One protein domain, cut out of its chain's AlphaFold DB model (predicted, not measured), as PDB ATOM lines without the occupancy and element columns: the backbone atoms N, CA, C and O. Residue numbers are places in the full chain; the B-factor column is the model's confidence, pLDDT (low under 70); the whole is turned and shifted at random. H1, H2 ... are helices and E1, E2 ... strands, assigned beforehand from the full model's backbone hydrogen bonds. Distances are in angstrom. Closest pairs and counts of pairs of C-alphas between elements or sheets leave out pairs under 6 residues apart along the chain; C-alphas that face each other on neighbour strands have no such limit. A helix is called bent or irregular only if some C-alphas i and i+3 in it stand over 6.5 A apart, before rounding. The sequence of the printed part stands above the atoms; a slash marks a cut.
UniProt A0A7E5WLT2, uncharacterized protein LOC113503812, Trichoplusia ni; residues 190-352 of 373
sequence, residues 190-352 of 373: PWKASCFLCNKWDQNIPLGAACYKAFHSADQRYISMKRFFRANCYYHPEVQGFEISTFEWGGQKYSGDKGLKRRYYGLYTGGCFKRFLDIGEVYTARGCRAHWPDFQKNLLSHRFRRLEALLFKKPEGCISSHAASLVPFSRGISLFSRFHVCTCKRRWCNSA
ATOM      1  N   PRO A 190     -62.798 -57.038 146.698       66.62
ATOM      2  CA  PRO A 190     -64.088 -57.708 146.891       66.62
ATOM      3  C   PRO A 190     -65.302 -56.787 146.710       66.62
ATOM      4  O   PRO A 190     -66.414 -57.262 146.513       66.62
ATOM      5  N   TRP A 191     -65.103 -55.466 146.754       72.31
ATOM      6  CA  TRP A 191     -66.174 -54.488 146.595       72.31
ATOM      7  C   TRP A 191     -65.789 -53.436 145.563       72.31
ATOM      8  O   TRP A 191     -64.797 -52.720 145.737       72.31
ATOM      9  N   LYS A 192     -66.615 -53.311 144.521       83.56
ATOM     10  CA  LYS A 192     -66.486 -52.319 143.449       83.56
ATOM     11  C   LYS A 192     -67.764 -51.490 143.354       83.56
ATOM     12  O   LYS A 192     -68.860 -52.031 143.242       83.56
ATOM     13  N   ALA A 193     -67.626 -50.168 143.349       87.25
ATOM     14  CA  ALA A 193     -68.712 -49.238 143.047       87.25
ATOM     15  C   ALA A 193     -68.358 -48.385 141.832       87.25
ATOM     16  O   ALA A 193     -67.295 -47.773 141.791       87.25
ATOM     17  N   SER A 194     -69.256 -48.317 140.855       90.62
ATOM     18  CA  SER A 194     -69.101 -47.453 139.682       90.62
ATOM     19  C   SER A 194     -69.876 -46.157 139.902       90.62
ATOM     20  O   SER A 194     -71.104 -46.177 139.989       90.62
ATOM     21  N   CYS A 195     -69.170 -45.036 140.033       90.81
ATOM     22  CA  CYS A 195     -69.721 -43.755 140.465       90.81
ATOM     23  C   CYS A 195     -69.162 -42.600 139.655       90.81
ATOM     24  O   CYS A 195     -67.987 -42.588 139.288       90.81
ATOM     25  N   PHE A 196     -69.973 -41.563 139.447       89.81
ATOM     26  CA  PHE A 196     -69.429 -40.325 138.909       89.81
ATOM     27  C   PHE A 196     -68.599 -39.615 139.977       89.81
ATOM     28  O   PHE A 196     -69.113 -39.360 141.071       89.81
ATOM     29  N   LEU A 197     -67.349 -39.277 139.661       88.06
ATOM     30  CA  LEU A 197     -66.471 -38.484 140.509       88.06
ATOM     31  C   LEU A 197     -66.189 -37.128 139.875       88.06
ATOM     32  O   LEU A 197     -65.593 -37.034 138.807       88.06
ATOM     33  N   CYS A 198     -66.610 -36.062 140.548       83.62
ATOM     34  CA  CYS A 198     -66.288 -34.704 140.131       83.62
ATOM     35  C   CYS A 198     -66.296 -33.736 141.309       83.62
ATOM     36  O   CYS A 198     -66.942 -33.989 142.329       83.62
ATOM     37  N   ASN A 199     -65.566 -32.626 141.149       73.88
ATOM     38  CA  ASN A 199     -65.399 -31.590 142.167       73.88
ATOM     39  C   ASN A 199     -64.952 -32.157 143.527       73.88
ATOM     40  O   ASN A 199     -65.598 -31.957 144.555       73.88
ATOM     41  N   LYS A 200     -63.799 -32.839 143.549       65.06
ATOM     42  CA  LYS A 200     -63.048 -33.000 144.801       65.06
ATOM     43  C   LYS A 200     -62.470 -31.624 145.135       65.06
ATOM     44  O   LYS A 200     -61.455 -31.240 144.567       65.06
ATOM     45  N   TRP A 201     -63.204 -30.851 145.934       60.66
ATOM     46  CA  TRP A 201     -62.884 -29.448 146.172       60.66
ATOM     47  C   TRP A 201     -61.510 -29.320 146.838       60.66
ATOM     48  O   TRP A 201     -61.273 -29.906 147.899       60.66
ATOM     49  N   ASP A 202     -60.634 -28.537 146.210       55.75
ATOM     50  CA  ASP A 202     -59.423 -28.020 146.843       55.75
ATOM     51  C   ASP A 202     -59.820 -27.009 147.944       55.75
ATOM     52  O   ASP A 202     -61.002 -26.712 148.127       55.75
ATOM     53  N   GLN A 203     -58.867 -26.475 148.711       61.09
ATOM     54  CA  GLN A 203     -59.175 -25.615 149.871       61.09
ATOM     55  C   GLN A 203     -59.946 -24.322 149.526       61.09
ATOM     56  O   GLN A 203     -60.508 -23.681 150.411       61.09
ATOM     57  N   ASN A 204     -60.017 -23.971 148.241       69.50
ATOM     58  CA  ASN A 204     -60.577 -22.725 147.729       69.50
ATOM     59  C   ASN A 204     -61.976 -22.900 147.118       69.50
ATOM     60  O   ASN A 204     -62.409 -24.007 146.791       69.50
ATOM     61  N   ILE A 205     -62.665 -21.772 146.911       74.50
ATOM     62  CA  ILE A 205     -63.916 -21.717 146.144       74.50
ATOM     63  C   ILE A 205     -63.654 -22.308 144.745       74.50
ATOM     64  O   ILE A 205     -62.720 -21.860 144.072       74.50
ATOM     65  N   PRO A 206     -64.440 -23.301 144.291       71.12
ATOM     66  CA  PRO A 206     -64.253 -23.902 142.977       71.12
ATOM     67  C   PRO A 206     -64.341 -22.849 141.868       71.12
ATOM     68  O   PRO A 206     -65.320 -22.111 141.785       71.12
ATOM     69  N   LEU A 207     -63.337 -22.801 140.989       66.69
ATOM     70  CA  LEU A 207     -63.285 -21.828 139.890       66.69
ATOM     71  C   LEU A 207     -64.299 -22.122 138.771       66.69
ATOM     72  O   LEU A 207     -64.557 -21.261 137.934       66.69
ATOM     73  N   GLY A 208     -64.879 -23.326 138.736       74.50
ATOM     74  CA  GLY A 208     -65.772 -23.748 137.663       74.50
ATOM     75  C   GLY A 208     -66.910 -24.655 138.121       74.50
ATOM     76  O   GLY A 208     -66.759 -25.501 138.999       74.50
ATOM     77  N   ALA A 209     -68.054 -24.517 137.451       83.94
ATOM     78  CA  ALA A 209     -69.258 -25.321 137.660       83.94
ATOM     79  C   ALA A 209     -69.319 -26.569 136.752       83.94
ATOM     80  O   ALA A 209     -70.400 -27.078 136.464       83.94
ATOM     81  N   ALA A 210     -68.177 -27.074 136.270       83.12
ATOM     82  CA  ALA A 210     -68.126 -28.155 135.277       83.12
ATOM     83  C   ALA A 210     -68.861 -29.427 135.744       83.12
ATOM     84  O   ALA A 210     -69.652 -29.996 134.997       83.12
ATOM     85  N   CYS A 211     -68.675 -29.821 137.009       83.94
ATOM     86  CA  CYS A 211     -69.371 -30.956 137.622       83.94
ATOM     87  C   CYS A 211     -70.893 -30.755 137.693       83.94
ATOM     88  O   CYS A 211     -71.645 -31.712 137.561       83.94
ATOM     89  N   TYR A 212     -71.380 -29.531 137.892       87.12
ATOM     90  CA  TYR A 212     -72.817 -29.270 137.860       87.12
ATOM     91  C   TYR A 212     -73.345 -29.291 136.424       87.12
ATOM     92  O   TYR A 212     -74.275 -30.046 136.123       87.12
ATOM     93  N   LYS A 213     -72.698 -28.525 135.535       85.75
ATOM     94  CA  LYS A 213     -73.077 -28.369 134.126       85.75
ATOM     95  C   LYS A 213     -73.088 -29.695 133.388       85.75
ATOM     96  O   LYS A 213     -74.044 -29.970 132.677       85.75
ATOM     97  N   ALA A 214     -72.110 -30.563 133.626       85.25
ATOM     98  CA  ALA A 214     -72.074 -31.866 132.979       85.25
ATOM     99  C   ALA A 214     -73.316 -32.716 133.267       85.25
ATOM    100  O   ALA A 214     -73.680 -33.539 132.441       85.25
ATOM    101  N   PHE A 215     -73.998 -32.520 134.402       86.62
ATOM    102  CA  PHE A 215     -75.158 -33.331 134.781       86.62
ATOM    103  C   PHE A 215     -76.505 -32.627 134.654       86.62
ATOM    104  O   PHE A 215     -77.510 -33.328 134.552       86.62
ATOM    105  N   HIS A 216     -76.529 -31.295 134.651       84.44
ATOM    106  CA  HIS A 216     -77.770 -30.514 134.647       84.44
ATOM    107  C   HIS A 216     -77.906 -29.580 133.434       84.44
ATOM    108  O   HIS A 216     -78.994 -29.061 133.209       84.44
ATOM    109  N   SER A 217     -76.844 -29.355 132.650       82.44
ATOM    110  CA  SER A 217     -76.931 -28.543 131.431       82.44
ATOM    111  C   SER A 217     -77.652 -29.297 130.312       82.44
ATOM    112  O   SER A 217     -77.519 -30.514 130.191       82.44
ATOM    113  N   ALA A 218     -78.377 -28.551 129.478       84.06
ATOM    114  CA  ALA A 218     -78.956 -29.044 128.230       84.06
ATOM    115  C   ALA A 218     -77.947 -29.056 127.067       84.06
ATOM    116  O   ALA A 218     -78.191 -29.704 126.055       84.06
ATOM    117  N   ASP A 219     -76.817 -28.351 127.193       84.31
ATOM    118  CA  ASP A 219     -75.809 -28.290 126.135       84.31
ATOM    119  C   ASP A 219     -75.043 -29.617 126.046       84.31
ATOM    120  O   ASP A 219     -74.394 -30.078 126.995       84.31
ATOM    121  N   GLN A 220     -75.109 -30.219 124.858       82.25
ATOM    122  CA  GLN A 220     -74.513 -31.509 124.531       82.25
ATOM    123  C   GLN A 220     -73.004 -31.545 124.774       82.25
ATOM    124  O   GLN A 220     -72.471 -32.593 125.148       82.25
ATOM    125  N   ARG A 221     -72.319 -30.399 124.652       81.75
ATOM    126  CA  ARG A 221     -70.883 -30.290 124.945       81.75
ATOM    127  C   ARG A 221     -70.588 -30.670 126.392       81.75
ATOM    128  O   ARG A 221     -69.739 -31.524 126.635       81.75
ATOM    129  N   TYR A 222     -71.347 -30.126 127.343       80.94
ATOM    130  CA  TYR A 222     -71.190 -30.454 128.762       80.94
ATOM    131  C   TYR A 222     -71.690 -31.865 129.083       80.94
ATOM    132  O   TYR A 222     -71.064 -32.566 129.879       80.94
ATOM    133  N   ILE A 223     -72.771 -32.322 128.444       83.19
ATOM    134  CA  ILE A 223     -73.289 -33.687 128.639       83.19
ATOM    135  C   ILE A 223     -72.246 -34.730 128.219       83.19
ATOM    136  O   ILE A 223     -72.054 -35.721 128.928       83.19
ATOM    137  N   SER A 224     -71.525 -34.487 127.120       82.75
ATOM    138  CA  SER A 224     -70.468 -35.386 126.647       82.75
ATOM    139  C   SER A 224     -69.340 -35.565 127.675       82.75
ATOM    140  O   SER A 224     -68.713 -36.622 127.723       82.75
ATOM    141  N   MET A 225     -69.143 -34.594 128.578       79.00
ATOM    142  CA  MET A 225     -68.126 -34.674 129.629       79.00
ATOM    143  C   MET A 225     -68.453 -35.692 130.730       79.00
ATOM    144  O   MET A 225     -67.547 -36.113 131.449       79.00
ATOM    145  N   LYS A 226     -69.715 -36.135 130.872       84.06
ATOM    146  CA  LYS A 226     -70.124 -37.115 131.902       84.06
ATOM    147  C   LYS A 226     -69.267 -38.377 131.888       84.06
ATOM    148  O   LYS A 226     -68.972 -38.920 132.950       84.06
ATOM    149  N   ARG A 227     -68.873 -38.841 130.694       82.06
ATOM    150  CA  ARG A 227     -68.063 -40.056 130.527       82.06
ATOM    151  C   ARG A 227     -66.694 -39.941 131.189       82.06
ATOM    152  O   ARG A 227     -66.187 -40.936 131.683       82.06
ATOM    153  N   PHE A 228     -66.133 -38.737 131.256       79.81
ATOM    154  CA  PHE A 228     -64.825 -38.508 131.869       79.81
ATOM    155  C   PHE A 228     -64.897 -38.508 133.390       79.81
ATOM    156  O   PHE A 228     -63.956 -38.922 134.044       79.81
ATOM    157  N   PHE A 229     -66.052 -38.171 133.962       84.38
ATOM    158  CA  PHE A 229     -66.273 -38.303 135.400       84.38
ATOM    159  C   PHE A 229     -66.537 -39.745 135.843       84.38
ATOM    160  O   PHE A 229     -66.857 -39.961 137.008       84.38
ATOM    161  N   ARG A 230     -66.459 -40.739 134.949       87.25
ATOM    162  CA  ARG A 230     -66.691 -42.137 135.309       87.25
ATOM    163  C   ARG A 230     -65.508 -42.705 136.090       87.25
ATOM    164  O   ARG A 230     -64.402 -42.772 135.566       87.25
ATOM    165  N   ALA A 231     -65.764 -43.164 137.312       87.75
ATOM    166  CA  ALA A 231     -64.764 -43.808 138.148       87.75
ATOM    167  C   ALA A 231     -65.303 -45.089 138.797       87.75
ATOM    168  O   ALA A 231     -66.488 -45.209 139.106       87.75
ATOM    169  N   ASN A 232     -64.402 -46.035 139.028       89.19
ATOM    170  CA  ASN A 232     -64.618 -47.236 139.814       89.19
ATOM    171  C   ASN A 232     -63.895 -47.092 141.151       89.19
ATOM    172  O   ASN A 232     -62.734 -46.689 141.203       89.19
ATOM    173  N   CYS A 233     -64.579 -47.429 142.230       88.81
ATOM    174  CA  CYS A 233     -64.072 -47.322 143.585       88.81
ATOM    175  C   CYS A 233     -64.019 -48.694 144.225       88.81
ATOM    176  O   CYS A 233     -65.027 -49.397 144.278       88.81
ATOM    177  N   TYR A 234     -62.831 -49.041 144.691       89.56
ATOM    178  CA  TYR A 234     -62.465 -50.356 145.173       89.56
ATOM    179  C   TYR A 234     -62.188 -50.294 146.665       89.56
ATOM    180  O   TYR A 234     -61.407 -49.452 147.122       89.56
ATOM    181  N   TYR A 235     -62.807 -51.195 147.422       88.44
ATOM    182  CA  TYR A 235     -62.457 -51.361 148.824       88.44
ATOM    183  C   TYR A 235     -61.045 -51.937 148.950       88.44
ATOM    184  O   TYR A 235     -60.795 -53.071 148.550       88.44
ATOM    185  N   HIS A 236     -60.129 -51.166 149.526       87.75
ATOM    186  CA  HIS A 236     -58.784 -51.613 149.854       87.75
ATOM    187  C   HIS A 236     -58.357 -50.979 151.189       87.75
ATOM    188  O   HIS A 236     -58.189 -49.760 151.257       87.75
ATOM    189  N   PRO A 237     -58.190 -51.765 152.270       82.88
ATOM    190  CA  PRO A 237     -57.900 -51.215 153.594       82.88
ATOM    191  C   PRO A 237     -56.472 -50.678 153.725       82.88
ATOM    192  O   PRO A 237     -56.253 -49.667 154.383       82.88
ATOM    193  N   GLU A 238     -55.511 -51.320 153.062       84.88
ATOM    194  CA  GLU A 238     -54.086 -50.975 153.168       84.88
ATOM    195  C   GLU A 238     -53.633 -49.877 152.198       84.88
ATOM    196  O   GLU A 238     -52.581 -49.273 152.386       84.88
ATOM    197  N   VAL A 239     -54.399 -49.626 151.135       80.94
ATOM    198  CA  VAL A 239     -53.960 -48.792 150.015       80.94
ATOM    199  C   VAL A 239     -54.997 -47.715 149.776       80.94
ATOM    200  O   VAL A 239     -56.129 -47.992 149.388       80.94
ATOM    201  N   GLN A 240     -54.580 -46.472 149.983       81.88
ATOM    202  CA  GLN A 240     -55.354 -45.297 149.622       81.88
ATOM    203  C   GLN A 240     -54.684 -44.634 148.429       81.88
ATOM    204  O   GLN A 240     -53.530 -44.220 148.507       81.88
ATOM    205  N   GLY A 241     -55.393 -44.552 147.311       81.31
ATOM    206  CA  GLY A 241     -54.794 -44.065 146.079       81.31
ATOM    207  C   GLY A 241     -55.793 -43.916 144.951       81.31
ATOM    208  O   GLY A 241     -56.993 -44.156 145.093       81.31
ATOM    209  N   PHE A 242     -55.281 -43.487 143.809       82.06
ATOM    210  CA  PHE A 242     -56.035 -43.414 142.572       82.06
ATOM    211  C   PHE A 242     -55.119 -43.785 141.413       82.06
ATOM    212  O   PHE A 242     -53.950 -43.413 141.401       82.06
ATOM    213  N   GLU A 243     -55.676 -44.476 140.432       77.31
ATOM    214  CA  GLU A 243     -55.015 -44.754 139.166       77.31
ATOM    215  C   GLU A 243     -55.479 -43.701 138.157       77.31
ATOM    216  O   GLU A 243     -56.685 -43.515 137.930       77.31
ATOM    217  N   ILE A 244     -54.522 -42.969 137.586       70.88
ATOM    218  CA  ILE A 244     -54.791 -42.038 136.491       70.88
ATOM    219  C   ILE A 244     -54.721 -42.838 135.196       70.88
ATOM    220  O   ILE A 244     -53.689 -43.423 134.890       70.88
ATOM    221  N   SER A 245     -55.794 -42.820 134.413       65.69
ATOM    222  CA  SER A 245     -55.738 -43.288 133.028       65.69
ATOM    223  C   SER A 245     -55.603 -42.085 132.105       65.69
ATOM    224  O   SER A 245     -56.418 -41.162 132.183       65.69
ATOM    225  N   THR A 246     -54.622 -42.097 131.211       64.56
ATOM    226  CA  THR A 246     -54.552 -41.135 130.105       64.56
ATOM    227  C   THR A 246     -55.751 -41.316 129.175       64.56
ATOM    228  O   THR A 246     -56.160 -42.448 128.913       64.56
ATOM    229  N   PHE A 247     -56.316 -40.222 128.661       63.75
ATOM    230  CA  PHE A 247     -57.335 -40.281 127.606       63.75
ATOM    231  C   PHE A 247     -57.115 -39.191 126.563       63.75
ATOM    232  O   PHE A 247     -56.513 -38.155 126.848       63.75
ATOM    233  N   GLU A 248     -57.640 -39.421 125.366       59.75
ATOM    234  CA  GLU A 248     -57.575 -38.489 124.246       59.75
ATOM    235  C   GLU A 248     -58.983 -37.982 123.906       59.75
ATOM    236  O   GLU A 248     -59.942 -38.757 123.856       59.75
ATOM    237  N   TRP A 249     -59.140 -36.670 123.717       59.50
ATOM    238  CA  TRP A 249     -60.399 -36.071 123.272       59.50
ATOM    239  C   TRP A 249     -60.141 -34.879 122.356       59.50
ATOM    240  O   TRP A 249     -59.370 -33.986 122.692       59.50
ATOM    241  N   GLY A 250     -60.769 -34.874 121.177       67.94
ATOM    242  CA  GLY A 250     -60.573 -33.810 120.186       67.94
ATOM    243  C   GLY A 250     -59.123 -33.675 119.703       67.94
ATOM    244  O   GLY A 250     -58.683 -32.560 119.444       67.94
ATOM    245  N   GLY A 251     -58.365 -34.780 119.646       73.19
ATOM    246  CA  GLY A 251     -56.943 -34.792 119.269       73.19
ATOM    247  C   GLY A 251     -55.987 -34.255 120.342       73.19
ATOM    248  O   GLY A 251     -54.792 -34.118 120.092       73.19
ATOM    249  N   GLN A 252     -56.486 -33.935 121.540       58.12
ATOM    250  CA  GLN A 252     -55.663 -33.559 122.686       58.12
ATOM    251  C   GLN A 252     -55.580 -34.725 123.670       58.12
ATOM    252  O   GLN A 252     -56.601 -35.255 124.117       58.12
ATOM    253  N   LYS A 253     -54.353 -35.119 124.027       60.62
ATOM    254  CA  LYS A 253     -54.095 -36.075 125.109       60.62
ATOM    255  C   LYS A 253     -54.105 -35.340 126.441       60.62
ATOM    256  O   LYS A 253     -53.278 -34.465 126.683       60.62
ATOM    257  N   TYR A 254     -55.010 -35.737 127.321       57.41
ATOM    258  CA  TYR A 254     -55.084 -35.224 128.680       57.41
ATOM    259  C   TYR A 254     -54.420 -36.251 129.602       57.41
ATOM    260  O   TYR A 254     -54.892 -37.381 129.763       57.41
ATOM    261  N   SER A 255     -53.286 -35.866 130.187       54.12
ATOM    262  CA  SER A 255     -52.548 -36.657 131.175       54.12
ATOM    263  C   SER A 255     -52.424 -35.841 132.463       54.12
ATOM    264  O   SER A 255     -52.114 -34.655 132.423       54.12
ATOM    265  N   GLY A 256     -52.745 -36.442 133.613       50.94
ATOM    266  CA  GLY A 256     -52.585 -35.799 134.927       50.94
ATOM    267  C   GLY A 256     -53.762 -34.958 135.445       50.94
ATOM    268  O   GLY A 256     -53.739 -34.552 136.609       50.94
ATOM    269  N   ASP A 257     -54.819 -34.735 134.659       50.31
ATOM    270  CA  ASP A 257     -55.967 -33.951 135.125       50.31
ATOM    271  C   ASP A 257     -56.788 -34.675 136.203       50.31
ATOM    272  O   ASP A 257     -57.106 -35.860 136.113       50.31
ATOM    273  N   LYS A 258     -57.204 -33.948 137.250       46.88
ATOM    274  CA  LYS A 258     -57.946 -34.516 138.399       46.88
ATOM    275  C   LYS A 258     -59.282 -35.173 138.010       46.88
ATOM    276  O   LYS A 258     -59.810 -35.952 138.802       46.88
ATOM    277  N   GLY A 259     -59.810 -34.870 136.822       51.38
ATOM    278  CA  GLY A 259     -61.006 -35.487 136.250       51.38
ATOM    279  C   GLY A 259     -60.787 -36.876 135.645       51.38
ATOM    280  O   GLY A 259     -61.758 -37.447 135.175       51.38
ATOM    281  N   LEU A 260     -59.557 -37.414 135.653       57.62
ATOM    282  CA  LEU A 260     -59.181 -38.622 134.904       57.62
ATOM    283  C   LEU A 260     -58.959 -39.905 135.683       57.62
ATOM    284  O   LEU A 260     -58.460 -40.913 135.176       57.62
ATOM    285  N   LYS A 261     -59.294 -39.865 136.956       67.75
ATOM    286  CA  LYS A 261     -59.041 -40.975 137.852       67.75
ATOM    287  C   LYS A 261     -60.148 -42.000 137.642       67.75
ATOM    288  O   LYS A 261     -61.263 -41.824 138.127       67.75
ATOM    289  N   ARG A 262     -59.857 -43.050 136.873       73.88
ATOM    290  CA  ARG A 262     -60.820 -44.125 136.586       73.88
ATOM    291  C   ARG A 262     -60.904 -45.141 137.710       73.88
ATOM    292  O   ARG A 262     -61.941 -45.786 137.837       73.88
ATOM    293  N   ARG A 263     -59.853 -45.297 138.520       84.31
ATOM    294  CA  ARG A 263     -59.859 -46.215 139.665       84.31
ATOM    295  C   ARG A 263     -59.444 -45.500 140.937       84.31
ATOM    296  O   ARG A 263     -58.450 -44.783 140.953       84.31
ATOM    297  N   TYR A 264     -60.211 -45.699 141.995       86.50
ATOM    298  CA  TYR A 264     -59.921 -45.206 143.333       86.50
ATOM    299  C   TYR A 264     -59.851 -46.380 144.293       86.50
ATOM    300  O   TYR A 264     -60.747 -47.220 144.309       86.50
ATOM    301  N   TYR A 265     -58.817 -46.396 145.121       87.50
ATOM    302  CA  TYR A 265     -58.587 -47.413 146.136       87.50
ATOM    303  C   TYR A 265     -58.680 -46.760 147.511       87.50
ATOM    304  O   TYR A 265     -58.120 -45.681 147.730       87.50
ATOM    305  N   GLY A 266     -59.430 -47.372 148.420       87.81
ATOM    306  CA  GLY A 266     -59.567 -46.893 149.792       87.81
ATOM    307  C   GLY A 266     -60.678 -47.612 150.547       87.81
ATOM    308  O   GLY A 266     -61.190 -48.629 150.098       87.81
ATOM    309  N   LEU A 267     -61.100 -47.070 151.688       88.88
ATOM    310  CA  LEU A 267     -62.139 -47.659 152.547       88.88
ATOM    311  C   LEU A 267     -63.568 -47.414 152.012       88.88
ATOM    312  O   LEU A 267     -64.446 -46.923 152.728       88.88
ATOM    313  N   TYR A 268     -63.796 -47.711 150.731       89.00
ATOM    314  CA  TYR A 268     -65.086 -47.546 150.066       89.00
ATOM    315  C   TYR A 268     -66.044 -48.680 150.429       89.00
ATOM    316  O   TYR A 268     -65.761 -49.840 150.178       89.00
ATOM    317  N   THR A 269     -67.209 -48.358 150.983       84.62
ATOM    318  CA  THR A 269     -68.187 -49.357 151.466       84.62
ATOM    319  C   THR A 269     -69.178 -49.803 150.395       84.62
ATOM    320  O   THR A 269     -70.229 -50.355 150.710       84.62
ATOM    321  N   GLY A 270     -68.897 -49.492 149.133       81.94
ATOM    322  CA  GLY A 270     -69.871 -49.591 148.056       81.94
ATOM    323  C   GLY A 270     -70.834 -48.397 148.019       81.94
ATOM    324  O   GLY A 270     -71.152 -47.775 149.036       81.94
ATOM    325  N   GLY A 271     -71.301 -48.074 146.814       89.00
ATOM    326  CA  GLY A 271     -72.217 -46.968 146.550       89.00
ATOM    327  C   GLY A 271     -71.556 -45.613 146.279       89.00
ATOM    328  O   GLY A 271     -70.351 -45.405 146.434       89.00
ATOM    329  N   CYS A 272     -72.391 -44.671 145.859       91.50
ATOM    330  CA  CYS A 272     -72.016 -43.337 145.414       91.50
ATOM    331  C   CYS A 272     -72.683 -42.268 146.279       91.50
ATOM    332  O   CYS A 272     -73.753 -42.488 146.849       91.50
ATOM    333  N   PHE A 273     -72.092 -41.076 146.314       91.81
ATOM    334  CA  PHE A 273     -72.709 -39.885 146.886       91.81
ATOM    335  C   PHE A 273     -72.832 -38.745 145.865       91.81
ATOM    336  O   PHE A 273     -72.076 -38.646 144.886       91.81
ATOM    337  N   LYS A 274     -73.788 -37.852 146.124       91.94
ATOM    338  CA  LYS A 274     -73.946 -36.528 145.511       91.94
ATOM    339  C   LYS A 274     -74.100 -35.505 146.633       91.94
ATOM    340  O   LYS A 274     -75.009 -35.622 147.446       91.94
ATOM    341  N   ARG A 275     -73.245 -34.489 146.639       91.06
ATOM    342  CA  ARG A 275     -73.322 -33.313 147.510       91.06
ATOM    343  C   ARG A 275     -73.662 -32.112 146.639       91.06
ATOM    344  O   ARG A 275     -73.075 -31.958 145.569       91.06
ATOM    345  N   PHE A 276     -74.622 -31.302 147.047       92.00
ATOM    346  CA  PHE A 276     -75.001 -30.102 146.306       92.00
ATOM    347  C   PHE A 276     -75.683 -29.095 147.222       92.00
ATOM    348  O   PHE A 276     -76.084 -29.424 148.337       92.00
ATOM    349  N   LEU A 277     -75.784 -27.865 146.748       91.38
ATOM    350  CA  LEU A 277     -76.521 -26.795 147.400       91.38
ATOM    351  C   LEU A 277     -77.890 -26.623 146.743       91.38
ATOM    352  O   LEU A 277     -78.063 -27.001 145.584       91.38
ATOM    353  N   ASP A 278     -78.850 -26.060 147.471       89.00
ATOM    354  CA  ASP A 278     -80.144 -25.652 146.900       89.00
ATOM    355  C   ASP A 278     -79.991 -24.568 145.823       89.00
ATOM    356  O   ASP A 278     -80.715 -24.572 144.827       89.00
ATOM    357  N   ILE A 279     -79.036 -23.659 146.019       87.50
ATOM    358  CA  ILE A 279     -78.785 -22.502 145.169       87.50
ATOM    359  C   ILE A 279     -77.372 -22.589 144.594       87.50
ATOM    360  O   ILE A 279     -76.394 -22.869 145.289       87.50
ATOM    361  N   GLY A 280     -77.273 -22.275 143.304       84.38
ATOM    362  CA  GLY A 280     -76.016 -22.139 142.583       84.38
ATOM    363  C   GLY A 280     -75.392 -23.459 142.130       84.38
ATOM    364  O   GLY A 280     -75.831 -24.558 142.452       84.38
ATOM    365  N   GLU A 281     -74.341 -23.331 141.325       85.44
ATOM    366  CA  GLU A 281     -73.776 -24.457 140.565       85.44
ATOM    367  C   GLU A 281     -72.399 -24.906 141.084       85.44
ATOM    368  O   GLU A 281     -71.905 -25.987 140.763       85.44
ATOM    369  N   VAL A 282     -71.755 -24.061 141.890       83.12
ATOM    370  CA  VAL A 282     -70.321 -24.146 142.205       83.12
ATOM    371  C   VAL A 282     -70.009 -25.318 143.141       83.12
ATOM    372  O   VAL A 282     -69.055 -26.069 142.930       83.12
ATOM    373  N   TYR A 283     -70.854 -25.538 144.148       87.31
ATOM    374  CA  TYR A 283     -70.645 -26.547 145.189       87.31
ATOM    375  C   TYR A 283     -71.427 -27.830 144.935       87.31
ATOM    376  O   TYR A 283     -72.041 -28.400 145.834       87.31
ATOM    377  N   THR A 284     -71.378 -28.314 143.698       88.19
ATOM    378  CA  THR A 284     -71.800 -29.682 143.386       88.19
ATOM    379  C   THR A 284     -70.586 -30.587 143.413       88.19
ATOM    380  O   THR A 284     -69.616 -30.295 142.722       88.19
ATOM    381  N   ALA A 285     -70.640 -31.675 144.174       88.75
ATOM    382  CA  ALA A 285     -69.628 -32.723 144.180       88.75
ATOM    383  C   ALA A 285     -70.274 -34.098 144.081       88.75
ATOM    384  O   ALA A 285     -71.384 -34.348 144.558       88.75
ATOM    385  N   ARG A 286     -69.555 -35.013 143.448       89.56
ATOM    386  CA  ARG A 286     -69.974 -36.398 143.263       89.56
ATOM    387  C   ARG A 286     -68.805 -37.290 143.613       89.56
ATOM    388  O   ARG A 286     -67.664 -36.940 143.309       89.56
ATOM    389  N   GLY A 287     -69.074 -38.414 144.261       90.12
ATOM    390  CA  GLY A 287     -68.002 -39.326 144.597       90.12
ATOM    391  C   GLY A 287     -68.450 -40.694 145.060       90.12
ATOM    392  O   GLY A 287     -69.625 -41.047 144.972       90.12
ATOM    393  N   CYS A 288     -67.477 -41.453 145.544       89.38
ATOM    394  CA  CYS A 288     -67.672 -42.788 146.077       89.38
ATOM    395  C   CYS A 288     -67.848 -42.741 147.578       89.38
ATOM    396  O   CYS A 288     -67.130 -42.027 148.282       89.38
ATOM    397  N   ARG A 289     -68.808 -43.522 148.052       90.56
ATOM    398  CA  ARG A 289     -69.132 -43.601 149.463       90.56
ATOM    399  C   ARG A 289     -68.052 -44.390 150.193       90.56
ATOM    400  O   ARG A 289     -67.770 -45.540 149.861       90.56
ATOM    401  N   ALA A 290     -67.461 -43.753 151.189       88.25
ATOM    402  CA  ALA A 290     -66.546 -44.389 152.120       88.25
ATOM    403  C   ALA A 290     -67.248 -44.663 153.449       88.25
ATOM    404  O   ALA A 290     -68.285 -44.066 153.744       88.25
ATOM    405  N   HIS A 291     -66.667 -45.561 154.247       83.50
ATOM    406  CA  HIS A 291     -67.166 -45.846 155.593       83.50
ATOM    407  C   HIS A 291     -67.204 -44.561 156.432       83.50
ATOM    408  O   HIS A 291     -68.214 -44.231 157.041       83.50
ATOM    409  N   TRP A 292     -66.131 -43.775 156.366       83.25
ATOM    410  CA  TRP A 292     -66.096 -42.420 156.897       83.25
ATOM    411  C   TRP A 292     -66.040 -41.421 155.744       83.25
ATOM    412  O   TRP A 292     -65.226 -41.609 154.837       83.25
ATOM    413  N   PRO A 293     -66.865 -40.358 155.748       80.94
ATOM    414  CA  PRO A 293     -66.827 -39.390 154.666       80.94
ATOM    415  C   PRO A 293     -65.458 -38.708 154.615       80.94
ATOM    416  O   PRO A 293     -64.919 -38.296 155.643       80.94
ATOM    417  N   ASP A 294     -64.920 -38.576 153.401       72.62
ATOM    418  CA  ASP A 294     -63.588 -38.018 153.154       72.62
ATOM    419  C   ASP A 294     -63.420 -36.639 153.820       72.62
ATOM    420  O   ASP A 294     -64.253 -35.739 153.639       72.62
ATOM    421  N   PHE A 295     -62.321 -36.469 154.563       65.50
ATOM    422  CA  PHE A 295     -61.896 -35.205 155.167       65.50
ATOM    423  C   PHE A 295     -61.306 -34.302 154.085       65.50
ATOM    424  O   PHE A 295     -60.117 -33.981 154.053       65.50
ATOM    425  N   GLN A 296     -62.157 -33.873 153.163       69.31
ATOM    426  CA  GLN A 296     -61.744 -32.872 152.199       69.31
ATOM    427  C   GLN A 296     -61.515 -31.557 152.950       69.31
ATOM    428  O   GLN A 296     -62.361 -31.125 153.729       69.31
ATOM    429  N   LYS A 297     -60.371 -30.907 152.745       68.75
ATOM    430  CA  LYS A 297     -60.024 -29.654 153.435       68.75
ATOM    431  C   LYS A 297     -60.663 -28.439 152.752       68.75
ATOM    432  O   LYS A 297     -59.946 -27.533 152.369       68.75
ATOM    433  N   ASN A 298     -61.974 -28.422 152.537       73.44
ATOM    434  CA  ASN A 298     -62.657 -27.275 151.926       73.44
ATOM    435  C   ASN A 298     -63.669 -26.644 152.883       73.44
ATOM    436  O   ASN A 298     -64.101 -27.264 153.852       73.44
ATOM    437  N   LEU A 299     -64.057 -25.403 152.586       77.38
ATOM    438  CA  LEU A 299     -64.898 -24.581 153.456       77.38
ATOM    439  C   LEU A 299     -66.230 -25.255 153.837       77.38
ATOM    440  O   LEU A 299     -66.737 -25.067 154.940       77.38
ATOM    441  N   LEU A 300     -66.805 -26.047 152.927       84.12
ATOM    442  CA  LEU A 300     -68.129 -26.649 153.104       84.12
ATOM    443  C   LEU A 300     -68.083 -28.142 153.452       84.12
ATOM    444  O   LEU A 300     -69.124 -28.730 153.762       84.12
ATOM    445  N   SER A 301     -66.905 -28.771 153.441       83.06
ATOM    446  CA  SER A 301     -66.764 -30.220 153.611       83.06
ATOM    447  C   SER A 301     -67.275 -30.666 154.958       83.06
ATOM    448  O   SER A 301     -67.933 -31.696 155.041       83.06
ATOM    449  N   HIS A 302     -67.022 -29.876 156.001       86.06
ATOM    450  CA  HIS A 302     -67.462 -30.182 157.350       86.06
ATOM    451  C   HIS A 302     -68.989 -30.308 157.421       86.06
ATOM    452  O   HIS A 302     -69.516 -31.241 158.032       86.06
ATOM    453  N   ARG A 303     -69.705 -29.401 156.742       90.19
ATOM    454  CA  ARG A 303     -71.174 -29.388 156.703       90.19
ATOM    455  C   ARG A 303     -71.714 -30.580 155.920       90.19
ATOM    456  O   ARG A 303     -72.566 -31.305 156.431       90.19
ATOM    457  N   PHE A 304     -71.168 -30.842 154.731       91.38
ATOM    458  CA  PHE A 304     -71.560 -32.012 153.943       91.38
ATOM    459  C   PHE A 304     -71.229 -33.331 154.648       91.38
ATOM    460  O   PHE A 304     -72.055 -34.235 154.658       91.38
ATOM    461  N   ARG A 305     -70.067 -33.432 155.298       88.19
ATOM    462  CA  ARG A 305     -69.661 -34.610 156.074       88.19
ATOM    463  C   ARG A 305     -70.637 -34.898 157.201       88.19
ATOM    464  O   ARG A 305     -70.999 -36.052 157.392       88.19
ATOM    465  N   ARG A 306     -71.061 -33.871 157.949       91.00
ATOM    466  CA  ARG A 306     -72.026 -34.046 159.043       91.00
ATOM    467  C   ARG A 306     -73.334 -34.641 158.523       91.00
ATOM    468  O   ARG A 306     -73.864 -35.549 159.146       91.00
ATOM    469  N   LEU A 307     -73.813 -34.178 157.368       92.44
ATOM    470  CA  LEU A 307     -74.998 -34.734 156.712       92.44
ATOM    471  C   LEU A 307     -74.773 -36.156 156.180       92.44
ATOM    472  O   LEU A 307     -75.621 -37.023 156.364       92.44
ATOM    473  N   GLU A 308     -73.625 -36.426 155.564       90.81
ATOM    474  CA  GLU A 308     -73.290 -37.757 155.046       90.81
ATOM    475  C   GLU A 308     -73.146 -38.799 156.161       90.81
ATOM    476  O   GLU A 308     -73.610 -39.926 156.011       90.81
ATOM    477  N   ALA A 309     -72.591 -38.409 157.311       90.12
ATOM    478  CA  ALA A 309     -72.497 -39.265 158.492       90.12
ATOM    479  C   ALA A 309     -73.882 -39.705 159.005       90.12
ATOM    480  O   ALA A 309     -74.041 -40.839 159.449       90.12
ATOM    481  N   LEU A 310     -74.914 -38.860 158.876       91.00
ATOM    482  CA  LEU A 310     -76.295 -39.237 159.215       91.00
ATOM    483  C   LEU A 310     -76.872 -40.288 158.254       91.00
ATOM    484  O   LEU A 310     -77.784 -41.032 158.618       91.00
ATOM    485  N   LEU A 311     -76.330 -40.383 157.039       89.25
ATOM    486  CA  LEU A 311     -76.684 -41.405 156.055       89.25
ATOM    487  C   LEU A 311     -75.831 -42.673 156.180       89.25
ATOM    488  O   LEU A 311     -76.059 -43.623 155.438       89.25
ATOM    489  N   PHE A 312     -74.900 -42.755 157.137       85.88
ATOM    490  CA  PHE A 312     -73.955 -43.867 157.257       85.88
ATOM    491  C   PHE A 312     -74.621 -45.256 157.302       85.88
ATOM    492  O   PHE A 312     -74.169 -46.171 156.616       85.88
ATOM    493  N   LYS A 313     -75.742 -45.404 158.024       86.06
ATOM    494  CA  LYS A 313     -76.511 -46.665 158.108       86.06
ATOM    495  C   LYS A 313     -77.553 -46.843 156.997       86.06
ATOM    496  O   LYS A 313     -78.187 -47.889 156.915       86.06
ATOM    497  N   LYS A 314     -77.772 -45.822 156.164       87.94
ATOM    498  CA  LYS A 314     -78.772 -45.834 155.089       87.94
ATOM    499  C   LYS A 314     -78.057 -46.025 153.749       87.94
ATOM    500  O   LYS A 314     -77.348 -45.113 153.327       87.94
ATOM    501  N   PRO A 315     -78.180 -47.184 153.075       82.38
ATOM    502  CA  PRO A 315     -77.478 -47.427 151.813       82.38
ATOM    503  C   PRO A 315     -77.933 -46.452 150.719       82.38
ATOM    504  O   PRO A 315     -77.115 -45.972 149.934       82.38
ATOM    505  N   GLU A 316     -79.216 -46.090 150.735       88.69
ATOM    506  CA  GLU A 316     -79.828 -45.150 149.804       88.69
ATOM    507  C   GLU A 316     -80.662 -44.117 150.562       88.69
ATOM    508  O   GLU A 316     -81.322 -44.435 151.554       88.69
ATOM    509  N   GLY A 317     -80.608 -42.864 150.119       87.94
ATOM    510  CA  GLY A 317     -81.389 -41.786 150.712       87.94
ATOM    511  C   GLY A 317     -80.781 -40.414 150.476       87.94
ATOM    512  O   GLY A 317     -79.612 -40.281 150.119       87.94
ATOM    513  N   CYS A 318     -81.591 -39.385 150.700       90.69
ATOM    514  CA  CYS A 318     -81.170 -37.993 150.667       90.69
ATOM    515  C   CYS A 318     -81.486 -37.323 152.000       90.69
ATOM    516  O   CYS A 318     -82.518 -37.595 152.615       90.69
ATOM    517  N   ILE A 319     -80.608 -36.426 152.427       92.06
ATOM    518  CA  ILE A 319     -80.809 -35.558 153.578       92.06
ATOM    519  C   ILE A 319     -80.429 -34.130 153.201       92.06
ATOM    520  O   ILE A 319     -79.488 -33.897 152.436       92.06
ATOM    521  N   SER A 320     -81.169 -33.173 153.741       93.56
ATOM    522  CA  SER A 320     -80.864 -31.753 153.643       93.56
ATOM    523  C   SER A 320     -80.502 -31.186 155.009       93.56
ATOM    524  O   SER A 320     -80.967 -31.684 156.036       93.56
ATOM    525  N   SER A 321     -79.701 -30.122 155.038       92.00
ATOM    526  CA  SER A 321     -79.532 -29.330 156.248       92.00
ATOM    527  C   SER A 321     -80.868 -28.721 156.649       92.00
ATOM    528  O   SER A 321     -81.635 -28.256 155.805       92.00
ATOM    529  N   HIS A 322     -81.121 -28.722 157.952       86.56
ATOM    530  CA  HIS A 322     -82.330 -28.150 158.523       86.56
ATOM    531  C   HIS A 322     -82.398 -26.631 158.285       86.56
ATOM    532  O   HIS A 322     -83.370 -26.105 157.747       86.56
ATOM    533  N   ALA A 323     -81.309 -25.929 158.607       88.38
ATOM    534  CA  ALA A 323     -81.175 -24.501 158.366       88.38
ATOM    535  C   ALA A 323     -80.412 -24.216 157.066       88.38
ATOM    536  O   ALA A 323     -79.520 -24.972 156.659       88.38
ATOM    537  N   ALA A 324     -80.750 -23.089 156.439       92.06
ATOM    538  CA  ALA A 324     -79.878 -22.464 155.456       92.06
ATOM    539  C   ALA A 324     -78.712 -21.793 156.188       92.06
ATOM    540  O   ALA A 324     -78.849 -21.329 157.322       92.06
ATOM    541  N   SER A 325     -77.548 -21.736 155.562       91.31
ATOM    542  CA  SER A 325     -76.394 -21.049 156.135       91.31
ATOM    543  C   SER A 325     -75.686 -20.243 155.068       91.31
ATOM    544  O   SER A 325     -75.781 -20.557 153.884       91.31
ATOM    545  N   LEU A 326     -74.961 -19.211 155.490       92.12
ATOM    546  CA  LEU A 326     -74.194 -18.383 154.572       92.12
ATOM    547  C   LEU A 326     -73.120 -19.233 153.872       92.12
ATOM    548  O   LEU A 326     -72.364 -19.960 154.532       92.12
ATOM    549  N   VAL A 327     -73.101 -19.165 152.541       91.19
ATOM    550  CA  VAL A 327     -72.154 -19.851 151.660       91.19
ATOM    551  C   VAL A 327     -71.538 -18.843 150.691       91.19
ATOM    552  O   VAL A 327     -72.286 -18.172 149.978       91.19
ATOM    553  N   PRO A 328     -70.200 -18.748 150.605       89.06
ATOM    554  CA  PRO A 328     -69.549 -17.848 149.664       89.06
ATOM    555  C   PRO A 328     -69.486 -18.467 148.267       89.06
ATOM    556  O   PRO A 328     -68.920 -19.540 148.091       89.06
ATOM    557  N   PHE A 329     -70.014 -17.784 147.259       84.44
ATOM    558  CA  PHE A 329     -69.908 -18.179 145.847       84.44
ATOM    559  C   PHE A 329     -68.756 -17.472 145.132       84.44
ATOM    560  O   PHE A 329     -68.204 -17.999 144.169       84.44
ATOM    561  N   SER A 330     -68.377 -16.287 145.608       83.31
ATOM    562  CA  SER A 330     -67.220 -15.525 145.138       83.31
ATOM    563  C   SER A 330     -66.647 -14.695 146.290       83.31
ATOM    564  O   SER A 330     -67.225 -14.658 147.375       83.31
ATOM    565  N   ARG A 331     -65.526 -13.993 146.063       76.75
ATOM    566  CA  ARG A 331     -64.900 -13.125 147.081       76.75
ATOM    567  C   ARG A 331     -65.832 -12.033 147.635       76.75
ATOM    568  O   ARG A 331     -65.555 -11.528 148.712       76.75
ATOM    569  N   GLY A 332     -66.909 -11.681 146.926       81.62
ATOM    570  CA  GLY A 332     -67.855 -10.639 147.346       81.62
ATOM    571  C   GLY A 332     -69.322 -11.067 147.376       81.62
ATOM    572  O   GLY A 332     -70.180 -10.244 147.671       81.62
ATOM    573  N   ILE A 333     -69.638 -12.325 147.052       84.50
ATOM    574  CA  ILE A 333     -71.023 -12.806 146.991       84.50
ATOM    575  C   ILE A 333     -71.153 -14.016 147.897       84.50
ATOM    576  O   ILE A 333     -70.549 -15.060 147.645       84.50
ATOM    577  N   SER A 334     -71.989 -13.875 148.919       89.25
ATOM    578  CA  SER A 334     -72.413 -14.972 149.777       89.25
ATOM    579  C   SER A 334     -73.930 -15.050 149.787       89.25
ATOM    580  O   SER A 334     -74.601 -14.027 149.895       89.25
ATOM    581  N   LEU A 335     -74.473 -16.259 149.669       90.12
ATOM    582  CA  LEU A 335     -75.914 -16.505 149.689       90.12
ATOM    583  C   LEU A 335     -76.241 -17.495 150.803       90.12
ATOM    584  O   LEU A 335     -75.444 -18.384 151.109       90.12
ATOM    585  N   PHE A 336     -77.413 -17.347 151.413       93.00
ATOM    586  CA  PHE A 336     -77.933 -18.358 152.325       93.00
ATOM    587  C   PHE A 336     -78.407 -19.557 151.522       93.00
ATOM    588  O   PHE A 336     -79.244 -19.416 150.637       93.00
ATOM    589  N   SER A 337     -77.855 -20.723 151.834       93.56
ATOM    590  CA  SER A 337     -78.097 -21.942 151.078       93.56
ATOM    591  C   SER A 337     -78.197 -23.148 152.008       93.56
ATOM    592  O   SER A 337     -77.515 -23.225 153.039       93.56
ATOM    593  N   ARG A 338     -79.081 -24.084 151.659       93.62
ATOM    594  CA  ARG A 338     -79.184 -25.403 152.286       93.62
ATOM    595  C   ARG A 338     -78.252 -26.400 151.607       93.62
ATOM    596  O   ARG A 338     -78.021 -26.377 150.401       93.62
ATOM    597  N   PHE A 339     -77.742 -27.318 152.415       93.88
ATOM    598  CA  PHE A 339     -76.828 -28.368 151.995       93.88
ATOM    599  C   PHE A 339     -77.612 -29.643 151.761       93.88
ATOM    600  O   PHE A 339     -78.395 -30.042 152.614       93.88
ATOM    601  N   HIS A 340     -77.358 -30.322 150.654       93.69
ATOM    602  CA  HIS A 340     -77.990 -31.586 150.321       93.69
ATOM    603  C   HIS A 340     -76.930 -32.662 150.128       93.69
ATOM    604  O   HIS A 340     -75.925 -32.455 149.442       93.69
ATOM    605  N   VAL A 341     -77.172 -33.828 150.720       92.81
ATOM    606  CA  VAL A 341     -76.367 -35.031 150.517       92.81
ATOM    607  C   VAL A 341     -77.294 -36.176 150.170       92.81
ATOM    608  O   VAL A 341     -78.230 -36.469 150.904       92.81
ATOM    609  N   CYS A 342     -77.016 -36.831 149.053       92.00
ATOM    610  CA  CYS A 342     -77.682 -38.051 148.639       92.00
ATOM    611  C   CYS A 342     -76.661 -39.173 148.524       92.00
ATOM    612  O   CYS A 342     -75.581 -38.966 147.968       92.00
ATOM    613  N   THR A 343     -77.021 -40.358 148.996       91.12
ATOM    614  CA  THR A 343     -76.260 -41.598 148.836       91.12
ATOM    615  C   THR A 343     -77.109 -42.629 148.111       91.12
ATOM    616  O   THR A 343     -78.332 -42.639 148.253       91.12
ATOM    617  N   CYS A 344     -76.476 -43.505 147.343       89.31
ATOM    618  CA  CYS A 344     -77.150 -44.583 146.628       89.31
ATOM    619  C   CYS A 344     -76.184 -45.757 146.402       89.31
ATOM    620  O   CYS A 344     -74.970 -45.548 146.393       89.31
ATOM    621  N   LYS A 345     -76.695 -46.986 146.246       86.62
ATOM    622  CA  LYS A 345     -75.858 -48.199 146.136       86.62
ATOM    623  C   LYS A 345     -75.613 -48.612 144.680       86.62
ATOM    624  O   LYS A 345     -74.561 -49.167 144.379       86.62
ATOM    625  N   ARG A 346     -76.566 -48.324 143.783       83.12
ATOM    626  CA  ARG A 346     -76.526 -48.738 142.367       83.12
ATOM    627  C   ARG A 346     -75.359 -48.118 141.583       83.12
ATOM    628  O   ARG A 346     -74.824 -47.071 141.942       83.12
ATOM    629  N   ARG A 347     -74.993 -48.727 140.452       82.56
ATOM    630  CA  ARG A 347     -74.000 -48.154 139.530       82.56
ATOM    631  C   ARG A 347     -74.522 -46.836 138.965       82.56
ATOM    632  O   ARG A 347     -75.685 -46.740 138.583       82.56
ATOM    633  N   TRP A 348     -73.667 -45.817 138.926       83.44
ATOM    634  CA  TRP A 348     -73.953 -44.517 138.308       83.44
ATOM    635  C   TRP A 348     -75.182 -43.793 138.878       83.44
ATOM    636  O   TRP A 348     -75.641 -42.808 138.306       83.44
ATOM    637  N   CYS A 349     -75.689 -44.228 140.033       77.62
ATOM    638  CA  CYS A 349     -76.939 -43.761 140.635       77.62
ATOM    639  C   CYS A 349     -76.881 -42.317 141.121       77.62
ATOM    640  O   CYS A 349     -77.904 -41.661 141.309       77.62
ATOM    641  N   ASN A 350     -75.668 -41.792 141.298       75.94
ATOM    642  CA  ASN A 350     -75.494 -40.386 141.566       75.94
ATOM    643  C   ASN A 350     -75.704 -39.544 140.304       75.94
ATOM    644  O   ASN A 350     -75.819 -38.339 140.452       75.94
ATOM    645  N   SER A 351     -75.893 -40.095 139.101       61.72
ATOM    646  CA  SER A 351     -76.637 -39.385 138.051       61.72
ATOM    647  C   SER A 351     -78.087 -39.248 138.494       61.72
ATOM    648  O   SER A 351     -78.960 -39.927 137.989       61.72
ATOM    649  N   ALA A 352     -78.359 -38.372 139.459       48.25
ATOM    650  CA  ALA A 352     -79.697 -37.864 139.658       48.25
ATOM    651  C   ALA A 352     -80.108 -37.249 138.314       48.25
ATOM    652  O   ALA A 352     -79.476 -36.261 137.912       48.25
TER     653      ALA A 352
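What this domain is: This is residues 190 to 352 of the 373 residues of the protein "uncharacterized protein LOC113503812" of Trichoplusia ni (UniProt A0A7E5WLT2). Two twisted four-stranded sheets, E1 E2 E6 E3 and E8 E7 E12 E9, make a loose sandwich: they are only partly face to face, mainly where E1 and E2 come near E7 and E8, with their strands crossed. H3 covers one face of the sheet E8 E7 E12 E9, while H1 and H2, about perpendicular to each other, and two small hairpins, E4 E5 and E10 E11, lie toward one end of the sandwich. The printed part has 163 residues with three named helices and twelve named strands, in the order E1 H1 H2 E2 E3 E4 E5 E6 E7 E8 H3 E9 E10 E11 E12. The class is mixed, helices and strands; the first sheet is mixed in direction and the second all antiparallel. The whole is compact, with a radius of gyration of the C-alphas of 15.5 A and spans of 41 by 38 by 27 A.

How they stand to each other: Start with the strongly twisted sheet of E8, residues 285 to 290, E7, residues 268 to 277, E12, residues 339 to 344, and E9, residues 317 to 320, in that order. E7 and E8 are a hairpin; look for N 273 and O 287, 2.8 A apart. E7 pairs with E12 through N 274 and O 342, 2.8 A, and E12 with E9 through N 319 and O 341, 2.8 A. H3, residues 301 to 310, is on one face of this sheet, two layers of helix and strand; its closest C-alphas to E12 are Glu 308 and Val 341, 6.1 A apart. The second sheet runs E1, residues 192 to 196, E2, residues 230 to 235, E6, residues 261 to 266, and E3, residues 241 to 244. E1 and E2 are antiparallel, with N 195 and O 231 at 2.8 A; E2 and E6 are parallel, with N 232 and O 262 at 2.7 A; E6 and E3 are antiparallel, with N 243 and O 263 at 2.8 A. The two sheets form a sandwich, two sheets face to face, with their strands at 54 degrees; the closest C-alphas of E1 and E7 are Ala 193 and Gly 270, 5.2 A apart. E7 bends by 77 degrees at residue 271. H1, residues 210 to 216, only grazes the sheet E8 E7 E12 E9 with residues 211 to 212. It touches H2, residues 220 to 227, at 74 degrees, about perpendicular, with the C-alphas of Ala 214 and Tyr 222 closest at 4.5 A. H2 is irregular, but only just: C-alphas 224 and 227 are 6.53 A apart. Every O i to N i+4 pair is within hydrogen-bond range in H3, against 2 of 3 in H1 and 1 of 4 in H2, where 4 of 5 O i to N i+3 pairs are within range. E3 runs on at 45 degrees into E4, residues 247 to 249, a hairpin with E5, residues 252 to 254, where N 249 and O 252 are 2.9 A apart. E10, residues 325 to 330, and E11, residues 333 to 337, are a hairpin with N 327 and O 335 at 2.9 A, and E11 runs on into E12 at 57 degrees.

Where its parts are: Find C-alpha 268 at (-65.086, -47.546, 150.066); from there E7 runs 23.8 A to C-alpha 277. E12 is 17.1 A long and ends at C-alpha 344, (-77.150, -44.583, 146.628). E8 measures 14.4 A, H3 14.3 A, E2 16.9 A and E10 15.3 A. E1 begins at C-alpha 192, (-66.486, -52.319, 143.449).

The domain as a whole: The C-alphas farthest apart are those of Pro 190 and Gly 332, 47.2 A. The printed part has no cut. The link from E1 to H1, 13 residues, is long. The mean pLDDT of the printed part is 81.4; look for low values at, among others, residues 245 to 250 and 252 to 261.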